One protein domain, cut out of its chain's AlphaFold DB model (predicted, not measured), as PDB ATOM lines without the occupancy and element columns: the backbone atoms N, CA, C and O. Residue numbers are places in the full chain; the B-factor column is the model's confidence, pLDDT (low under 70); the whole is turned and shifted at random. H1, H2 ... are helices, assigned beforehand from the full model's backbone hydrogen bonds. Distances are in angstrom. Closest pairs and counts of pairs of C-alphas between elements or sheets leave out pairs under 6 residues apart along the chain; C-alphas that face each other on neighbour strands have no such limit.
ATOM      1  N   GLY A  15      11.246 -41.729 -38.371       59.72
ATOM      2  CA  GLY A  15      10.314 -40.616 -38.602       59.72
ATOM      3  C   GLY A  15       8.865 -40.927 -38.206       59.72
ATOM      4  O   GLY A  15       8.177 -40.083 -37.639       59.72
ATOM      5  N   PHE A  16       8.408 -42.166 -38.415       60.25
ATOM      6  CA  PHE A  16       7.033 -42.557 -38.083       60.25
ATOM      7  C   PHE A  16       6.837 -42.859 -36.588       60.25
ATOM      8  O   PHE A  16       5.779 -42.579 -36.025       60.25
ATOM      9  N   SER A  17       7.872 -43.383 -35.922       58.72
ATOM     10  CA  SER A  17       7.892 -43.584 -34.465       58.72
ATOM     11  C   SER A  17       7.774 -42.251 -33.717       58.72
ATOM     12  O   SER A  17       6.909 -42.096 -32.854       58.72
ATOM     13  N   LEU A  18       8.577 -41.260 -34.120       59.81
ATOM     14  CA  LEU A  18       8.546 -39.904 -33.566       59.81
ATOM     15  C   LEU A  18       7.184 -39.224 -33.785       59.81
ATOM     16  O   LEU A  18       6.668 -38.602 -32.859       59.81
ATOM     17  N   GLY A  19       6.553 -39.416 -34.951       61.47
ATOM     18  CA  GLY A  19       5.208 -38.894 -35.239       61.47
ATOM     19  C   GLY A  19       4.068 -39.576 -34.463       61.47
ATOM     20  O   GLY A  19       3.038 -38.964 -34.195       61.47
ATOM     21  N   ARG A  20       4.226 -40.843 -34.061       60.78
ATOM     22  CA  ARG A  20       3.223 -41.546 -33.239       60.78
ATOM     23  C   ARG A  20       3.417 -41.280 -31.742       60.78
ATOM     24  O   ARG A  20       2.436 -41.215 -30.999       60.78
ATOM     25  N   LEU A  21       4.663 -41.094 -31.304       62.69
ATOM     26  CA  LEU A  21       4.991 -40.650 -29.948       62.69
ATOM     27  C   LEU A  21       4.554 -39.197 -29.716       62.69
ATOM     28  O   LEU A  21       4.018 -38.913 -28.647       62.69
ATOM     29  N   SER A  22       4.659 -38.316 -30.719       59.84
ATOM     30  CA  SER A  22       4.151 -36.938 -30.626       59.84
ATOM     31  C   SER A  22       2.632 -36.886 -30.439       59.84
ATOM     32  O   SER A  22       2.144 -36.128 -29.609       59.84
ATOM     33  N   GLY A  23       1.873 -37.759 -31.112       60.59
ATOM     34  CA  GLY A  23       0.419 -37.848 -30.930       60.59
ATOM     35  C   GLY A  23      -0.002 -38.313 -29.528       60.59
ATOM     36  O   GLY A  23      -1.016 -37.858 -28.999       60.59
ATOM     37  N   ARG A  24       0.787 -39.189 -28.885       59.28
ATOM     38  CA  ARG A  24       0.571 -39.561 -27.472       59.28
ATOM     39  C   ARG A  24       0.989 -38.445 -26.520       59.28
ATOM     40  O   ARG A  24       0.348 -38.291 -25.483       59.28
ATOM     41  N   TYR A  25       2.016 -37.675 -26.872       54.19
ATOM     42  CA  TYR A  25       2.461 -36.508 -26.116       54.19
ATOM     43  C   TYR A  25       1.379 -35.420 -26.097       54.19
ATOM     44  O   TYR A  25       0.958 -35.024 -25.020       54.19
ATOM     45  N   LEU A  26       0.808 -35.077 -27.256       59.16
ATOM     46  CA  LEU A  26      -0.274 -34.088 -27.394       59.16
ATOM     47  C   LEU A  26      -1.552 -34.477 -26.632       59.16
ATOM     48  O   LEU A  26      -2.226 -33.641 -26.042       59.16
ATOM     49  N   ARG A  27      -1.893 -35.771 -26.593       58.59
ATOM     50  CA  ARG A  27      -3.075 -36.239 -25.846       58.59
ATOM     51  C   ARG A  27      -2.821 -36.369 -24.346       58.59
ATOM     52  O   ARG A  27      -3.745 -36.220 -23.542       58.59
ATOM     53  N   SER A  28      -1.567 -36.639 -23.984       58.56
ATOM     54  CA  SER A  28      -1.112 -36.523 -22.602       58.56
ATOM     55  C   SER A  28      -1.158 -35.063 -22.173       58.56
ATOM     56  O   SER A  28      -1.604 -34.816 -21.068       58.56
ATOM     57  N   GLU A  29      -0.821 -34.106 -23.042       61.12
ATOM     58  CA  GLU A  29      -0.952 -32.675 -22.758       61.12
ATOM     59  C   GLU A  29      -2.392 -32.284 -22.445       61.12
ATOM     60  O   GLU A  29      -2.583 -31.664 -21.419       61.12
ATOM     61  N   ASP A  30      -3.411 -32.702 -23.199       62.31
ATOM     62  CA  ASP A  30      -4.807 -32.332 -22.877       62.31
ATOM     63  C   ASP A  30      -5.290 -32.898 -21.532       62.31
ATOM     64  O   ASP A  30      -5.918 -32.209 -20.727       62.31
ATOM     65  N   THR A  31      -4.958 -34.161 -21.252       64.25
ATOM     66  CA  THR A  31      -5.353 -34.803 -19.988       64.25
ATOM     67  C   THR A  31      -4.571 -34.217 -18.813       64.25
ATOM     68  O   THR A  31      -5.130 -33.984 -17.745       64.25
ATOM     69  N   VAL A  32      -3.287 -33.915 -19.020       59.16
ATOM     70  CA  VAL A  32      -2.394 -33.296 -18.035       59.16
ATOM     71  C   VAL A  32      -2.708 -31.814 -17.867       59.16
ATOM     72  O   VAL A  32      -2.601 -31.340 -16.752       59.16
ATOM     73  N   MET A  33      -3.163 -31.093 -18.894       57.38
ATOM     74  CA  MET A  33      -3.603 -29.693 -18.842       57.38
ATOM     75  C   MET A  33      -4.951 -29.569 -18.141       57.38
ATOM     76  O   MET A  33      -5.106 -28.660 -17.332       57.38
ATOM     77  N   GLY A  34      -5.888 -30.495 -18.367       63.84
ATOM     78  CA  GLY A  34      -7.114 -30.593 -17.571       63.84
ATOM     79  C   GLY A  34      -6.804 -30.816 -16.089       63.84
ATOM     80  O   GLY A  34      -7.325 -30.106 -15.234       63.84
ATOM     81  N   TRP A  35      -5.859 -31.715 -15.792       62.22
ATOM     82  CA  TRP A  35      -5.401 -31.999 -14.426       62.22
ATOM     83  C   TRP A  35      -4.508 -30.890 -13.822       62.22
ATOM     84  O   TRP A  35      -4.517 -30.679 -12.612       62.22
ATOM     85  N   LEU A  36      -3.748 -30.152 -14.643       58.66
ATOM     86  CA  LEU A  36      -2.893 -29.026 -14.227       58.66
ATOM     87  C   LEU A  36      -3.705 -27.770 -13.948       58.66
ATOM     88  O   LEU A  36      -3.341 -26.998 -13.063       58.66
ATOM     89  N   LYS A  37      -4.773 -27.551 -14.717       54.56
ATOM     90  CA  LYS A  37      -5.670 -26.410 -14.555       54.56
ATOM     91  C   LYS A  37      -6.492 -26.544 -13.273       54.56
ATOM     92  O   LYS A  37      -6.697 -25.543 -12.599       54.56
ATOM     93  N   ASP A  38      -6.816 -27.777 -12.885       55.53
ATOM     94  CA  ASP A  38      -7.433 -28.102 -11.593       55.53
ATOM     95  C   ASP A  38      -6.453 -28.015 -10.402       55.53
ATOM     96  O   ASP A  38      -6.875 -27.835  -9.263       55.53
ATOM     97  N   LYS A  39      -5.131 -28.097 -10.644       55.34
ATOM     98  CA  LYS A  39      -4.082 -27.992  -9.604       55.34
ATOM     99  C   LYS A  39      -3.309 -26.669  -9.569       55.34
ATOM    100  O   LYS A  39      -2.428 -26.518  -8.727       55.34
ATOM    101  N   GLY A  40      -3.611 -25.715 -10.451       55.66
ATOM    102  CA  GLY A  40      -2.997 -24.384 -10.435       55.66
ATOM    103  C   GLY A  40      -1.471 -24.381 -10.592       55.66
ATOM    104  O   GLY A  40      -0.815 -23.577  -9.943       55.66
ATOM    105  N   VAL A  41      -0.884 -25.262 -11.417       53.34
ATOM    106  CA  VAL A  41       0.573 -25.257 -11.685       53.34
ATOM    107  C   VAL A  41       0.868 -24.260 -12.817       53.34
ATOM    108  O   VAL A  41       0.665 -24.591 -13.987       53.34
ATOM    109  N   PRO A  42       1.317 -23.025 -12.520       57.16
ATOM    110  CA  PRO A  42       1.115 -21.891 -13.413       57.16
ATOM    111  C   PRO A  42       2.458 -21.364 -13.907       57.16
ATOM    112  O   PRO A  42       3.208 -20.844 -13.100       57.16
ATOM    113  N   ALA A  43       2.776 -21.443 -15.202       60.41
ATOM    114  CA  ALA A  43       3.911 -20.747 -15.847       60.41
ATOM    115  C   ALA A  43       5.352 -21.051 -15.343       60.41
ATOM    116  O   ALA A  43       6.290 -21.009 -16.135       60.41
ATOM    117  N   VAL A  44       5.553 -21.427 -14.080       61.31
ATOM    118  CA  VAL A  44       6.819 -21.743 -13.425       61.31
ATOM    119  C   VAL A  44       7.393 -23.026 -13.999       61.31
ATOM    120  O   VAL A  44       8.577 -23.072 -14.300       61.31
ATOM    121  N   LEU A  45       6.561 -24.039 -14.262       63.81
ATOM    122  CA  LEU A  45       7.023 -25.271 -14.899       63.81
ATOM    123  C   LEU A  45       7.486 -25.024 -16.344       63.81
ATOM    124  O   LEU A  45       8.518 -25.544 -16.758       63.81
ATOM    125  N   ALA A  46       6.780 -24.163 -17.082       67.12
ATOM    126  CA  ALA A  46       7.196 -23.744 -18.420       67.12
ATOM    127  C   ALA A  46       8.500 -22.923 -18.382       67.12
ATOM    128  O   ALA A  46       9.373 -23.104 -19.231       67.12
ATOM    129  N   GLY A  47       8.670 -22.062 -17.372       72.50
ATOM    130  CA  GLY A  47       9.901 -21.305 -17.134       72.50
ATOM    131  C   GLY A  47      11.088 -22.199 -16.772       72.50
ATOM    132  O   GLY A  47      12.153 -22.066 -17.371       72.50
ATOM    133  N   ILE A  48      10.891 -23.154 -15.861       78.31
ATOM    134  CA  ILE A  48      11.903 -24.137 -15.453       78.31
ATOM    135  C   ILE A  48      12.299 -25.011 -16.640       78.31
ATOM    136  O   ILE A  48      13.485 -25.244 -16.834       78.31
ATOM    137  N   LEU A  49      11.346 -25.447 -17.467       80.06
ATOM    138  CA  LEU A  49      11.642 -26.240 -18.660       80.06
ATOM    139  C   LEU A  49      12.445 -25.431 -19.690       80.06
ATOM    140  O   LEU A  49      13.403 -25.923 -20.276       80.06
ATOM    141  N   LYS A  50      12.109 -24.151 -19.880       82.75
ATOM    142  CA  LYS A  50      12.881 -23.259 -20.755       82.75
ATOM    143  C   LYS A  50      14.297 -23.030 -20.223       82.75
ATOM    144  O   LYS A  50      15.257 -23.009 -20.994       82.75
ATOM    145  N   TRP A  51      14.428 -22.863 -18.912       88.25
ATOM    146  CA  TRP A  51      15.709 -22.669 -18.248       88.25
ATOM    147  C   TRP A  51      16.551 -23.948 -18.254       88.25
ATOM    148  O   TRP A  51      17.750 -23.873 -18.500       88.25
ATOM    149  N   SER A  52      15.928 -25.120 -18.099       89.31
ATOM    150  CA  SER A  52      16.602 -26.416 -18.162       89.31
ATOM    151  C   SER A  52      17.124 -26.705 -19.564       89.31
ATOM    152  O   SER A  52      18.282 -27.080 -19.693       89.31
ATOM    153  N   VAL A  53      16.344 -26.440 -20.619       90.56
ATOM    154  CA  VAL A  53      16.822 -26.554 -22.008       90.56
ATOM    155  C   VAL A  53      18.034 -25.655 -22.224       90.56
ATOM    156  O   VAL A  53      19.037 -26.092 -22.784       90.56
ATOM    157  N   ARG A  54      17.978 -24.412 -21.735       90.81
ATOM    158  CA  ARG A  54      19.099 -23.476 -21.846       90.81
ATOM    159  C   ARG A  54      20.321 -23.959 -21.060       90.81
ATOM    160  O   ARG A  54      21.423 -23.892 -21.588       90.81
ATOM    161  N   LEU A  55      20.134 -24.499 -19.857       93.62
ATOM    162  CA  LEU A  55      21.195 -25.100 -19.046       93.62
ATOM    163  C   LEU A  55      21.815 -26.329 -19.702       93.62
ATOM    164  O   LEU A  55      23.030 -26.457 -19.696       93.62
ATOM    165  N   VAL A  56      21.006 -27.214 -20.282       94.62
ATOM    166  CA  VAL A  56      21.489 -28.386 -21.020       94.62
ATOM    167  C   VAL A  56      22.304 -27.933 -22.220       94.62
ATOM    168  O   VAL A  56      23.387 -28.454 -22.445       94.62
ATOM    169  N   PHE A  57      21.834 -26.924 -22.956       94.75
ATOM    170  CA  PHE A  57      22.577 -26.382 -24.089       94.75
ATOM    171  C   PHE A  57      23.917 -25.783 -23.652       94.75
ATOM    172  O   PHE A  57      24.944 -26.077 -24.256       94.75
ATOM    173  N   VAL A  58      23.919 -24.995 -22.571       94.38
ATOM    174  CA  VAL A  58      25.135 -24.414 -21.979       94.38
ATOM    175  C   VAL A  58      26.075 -25.510 -21.476       94.38
ATOM    176  O   VAL A  58      27.266 -25.459 -21.758       94.38
ATOM    177  N   GLY A  59      25.554 -26.527 -20.792       94.69
ATOM    178  CA  GLY A  59      26.316 -27.667 -20.293       94.69
ATOM    179  C   GLY A  59      26.925 -28.495 -21.419       94.69
ATOM    180  O   GLY A  59      28.116 -28.773 -21.387       94.69
ATOM    181  N   CYS A  60      26.152 -28.821 -22.457       95.19
ATOM    182  CA  CYS A  60      26.650 -29.496 -23.654       95.19
ATOM    183  C   CYS A  60      27.708 -28.657 -24.376       95.19
ATOM    184  O   CYS A  60      28.727 -29.199 -24.789       95.19
ATOM    185  N   PHE A  61      27.496 -27.347 -24.516       94.06
ATOM    186  CA  PHE A  61      28.459 -26.456 -25.158       94.06
ATOM    187  C   PHE A  61      29.776 -26.397 -24.375       94.06
ATOM    188  O   PHE A  61      30.844 -26.579 -24.954       94.06
ATOM    189  N   LEU A  62      29.700 -26.221 -23.053       92.75
ATOM    190  CA  LEU A  62      30.857 -26.265 -22.155       92.75
ATOM    191  C   LEU A  62      31.556 -27.624 -22.198       92.75
ATOM    192  O   LEU A  62      32.778 -27.678 -22.247       92.75
ATOM    193  N   TYR A  63      30.793 -28.715 -22.221       95.06
ATOM    194  CA  TYR A  63      31.320 -30.071 -22.315       95.06
ATOM    195  C   TYR A  63      32.083 -30.276 -23.622       95.06
ATOM    196  O   TYR A  63      33.220 -30.729 -23.596       95.06
ATOM    197  N   LEU A  64      31.509 -29.882 -24.760       94.44
ATOM    198  CA  LEU A  64      32.188 -29.949 -26.053       94.44
ATOM    199  C   LEU A  64      33.452 -29.088 -26.069       94.44
ATOM    200  O   LEU A  64      34.489 -29.561 -26.516       94.44
ATOM    201  N   ALA A  65      33.399 -27.860 -25.547       93.69
ATOM    202  CA  ALA A  65      34.568 -26.991 -25.453       93.69
ATOM    203  C   ALA A  65      35.671 -27.604 -24.574       93.69
ATOM    204  O   ALA A  65      36.841 -27.587 -24.951       93.69
ATOM    205  N   PHE A  66      35.300 -28.200 -23.439       93.81
ATOM    206  CA  PHE A  66      36.221 -28.914 -22.558       93.81
ATOM    207  C   PHE A  66      36.840 -30.130 -23.251       93.81
ATOM    208  O   PHE A  66      38.052 -30.319 -23.196       93.81
ATOM    209  N   TRP A  67      36.041 -30.912 -23.975       96.31
ATOM    210  CA  TRP A  67      36.543 -32.016 -24.789       96.31
ATOM    211  C   TRP A  67      37.495 -31.540 -25.878       96.31
ATOM    212  O   TRP A  67      38.560 -32.123 -26.037       96.31
ATOM    213  N   MET A  68      37.164 -30.463 -26.589       94.62
ATOM    214  CA  MET A  68      38.052 -29.874 -27.591       94.62
ATOM    215  C   MET A  68      39.362 -29.404 -26.955       94.62
ATOM    216  O   MET A  68      40.427 -29.664 -27.503       94.62
ATOM    217  N   SER A  69      39.301 -28.777 -25.777       92.50
ATOM    218  CA  SER A  69      40.488 -28.393 -25.012       92.50
ATOM    219  C   SER A  69      41.332 -29.612 -24.634       92.50
ATOM    220  O   SER A  69      42.529 -29.607 -24.902       92.50
ATOM    221  N   LEU A  70      40.725 -30.681 -24.108       92.81
ATOM    222  CA  LEU A  70      41.429 -31.929 -23.799       92.81
ATOM    223  C   LEU A  70      42.038 -32.585 -25.039       92.81
ATOM    224  O   LEU A  70      43.150 -33.095 -24.961       92.81
ATOM    225  N   LEU A  71      41.347 -32.564 -26.180       92.88
ATOM    226  CA  LEU A  71      41.881 -33.091 -27.434       92.88
ATOM    227  C   LEU A  71      43.067 -32.264 -27.929       92.88
ATOM    228  O   LEU A  71      44.061 -32.844 -28.354       92.88
ATOM    229  N   ILE A  72      42.995 -30.933 -27.847       89.75
ATOM    230  CA  ILE A  72      44.102 -30.047 -28.223       89.75
ATOM    231  C   ILE A  72      45.289 -30.261 -27.284       89.75
ATOM    232  O   ILE A  72      46.395 -30.476 -27.761       89.75
ATOM    233  N   VAL A  73      45.073 -30.263 -25.965       90.94
ATOM    234  CA  VAL A  73      46.130 -30.509 -24.971       90.94
ATOM    235  C   VAL A  73      46.718 -31.906 -25.140       90.94
ATOM    236  O   VAL A  73      47.931 -32.052 -25.111       90.94
ATOM    237  N   GLY A  74      45.892 -32.926 -25.376       89.31
ATOM    238  CA  GLY A  74      46.347 -34.287 -25.650       89.31
ATOM    239  C   GLY A  74      47.148 -34.387 -26.947       89.31
ATOM    240  O   GLY A  74      48.170 -35.063 -26.980       89.31
ATOM    241  N   LEU A  75      46.741 -33.676 -28.003       88.88
ATOM    242  CA  LEU A  75      47.483 -33.607 -29.259       88.88
ATOM    243  C   LEU A  75      48.813 -32.867 -29.081       88.88
ATOM    244  O   LEU A  75      49.827 -33.342 -29.579       88.88
ATOM    245  N   LEU A  76      48.824 -31.750 -28.352       86.06
ATOM    246  CA  LEU A  76      50.037 -31.009 -28.002       86.06
ATOM    247  C   LEU A  76      50.962 -31.839 -27.113       86.06
ATOM    248  O   LEU A  76      52.160 -31.824 -27.337       86.06
ATOM    249  N   ALA A  77      50.425 -32.597 -26.159       85.88
ATOM    250  CA  ALA A  77      51.194 -33.500 -25.311       85.88
ATOM    251  C   ALA A  77      51.738 -34.690 -26.105       85.88
ATOM    252  O   ALA A  77      52.868 -35.087 -25.883       85.88
ATOM    253  N   LEU A  78      50.990 -35.238 -27.066       82.31
ATOM    254  CA  LEU A  78      51.470 -36.315 -27.937       82.31
ATOM    255  C   LEU A  78      52.530 -35.813 -28.926       82.31
ATOM    256  O   LEU A  78      53.540 -36.476 -29.144       82.31
ATOM    257  N   GLN A  79      52.323 -34.628 -29.507       75.94
ATOM    258  CA  GLN A  79      53.345 -33.940 -30.295       75.94
ATOM    259  C   GLN A  79      54.555 -33.577 -29.434       75.94
ATOM    260  O   GLN A  79      55.668 -33.690 -29.924       75.94
ATOM    261  N   GLY A  80      54.324 -33.188 -28.178       67.88
ATOM    262  CA  GLY A  80      55.286 -32.862 -27.126       67.88
ATOM    263  C   GLY A  80      56.117 -34.058 -26.677       67.88
ATOM    264  O   GLY A  80      57.319 -33.940 -26.552       67.88
ATOM    265  N   LEU A  81      55.501 -35.229 -26.526       64.19
ATOM    266  CA  LEU A  81      56.165 -36.500 -26.233       64.19
ATOM    267  C   LEU A  81      56.960 -36.998 -27.440       64.19
ATOM    268  O   LEU A  81      58.074 -37.484 -27.298       64.19
ATOM    269  N   ARG A  82      56.437 -36.805 -28.659       57.31
ATOM    270  CA  ARG A  82      57.239 -36.967 -29.883       57.31
ATOM    271  C   ARG A  82      58.377 -35.937 -29.957       57.31
ATOM    272  O   ARG A  82      59.391 -36.200 -30.591       57.31
TER     273      ARG A  82
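This is residues 15 to 82 of the 119 residues of a protein of Pseudomonas sp. MWU12-2323 (UniProt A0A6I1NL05). Two helices make an open V with unequal arms: H1 is the shorter arm, H2 the much longer one, and residues 40 to 43 form the corner between them. Nothing packs in the gap of the V, and H2 makes most of the longest axis. The printed part has 68 residues with two named helices, H1 then H2, and no named strand; the class is all helix. The whole is extended, with a radius of gyration of the C-alphas of 21.5 A and spans of 67 by 32 by 10 A.

H1, residues 15 to 39, comes first and has a kink of 28 degrees near residue 33. A tight link of 4 residues leads to H2, residues 44 to 82. H1 and H2 are apart, with no C-alpha of the one within 8 A of the other. Residues 15 to 32, 34 to 40 and 42 to 82 stand free. In H2 every O i to N i+4 pair is within hydrogen-bond range; in H1 20 of 21 are.

H1 begins at C-alpha 15, at (10.314, -40.616, -38.602), and measures 34.7 A from first to last C-alpha. H2 begins at C-alpha 44, at (6.819, -21.743, -13.425), and ends 55.2 A away at C-alpha 82, at (57.239, -36.967, -29.883).

The two C-alphas farthest apart are those of Asp 38 and Arg 82, at 67.8 A. The C-alphas of Gly 15 and Arg 82, the first and last printed, are 47.9 A apart. The printed part has no cut. The mean pLDDT of the printed part is 74.4; residues 15 to 46 and 80 to 82 are under 70. The mean is 60 for H1 and 86 for H2.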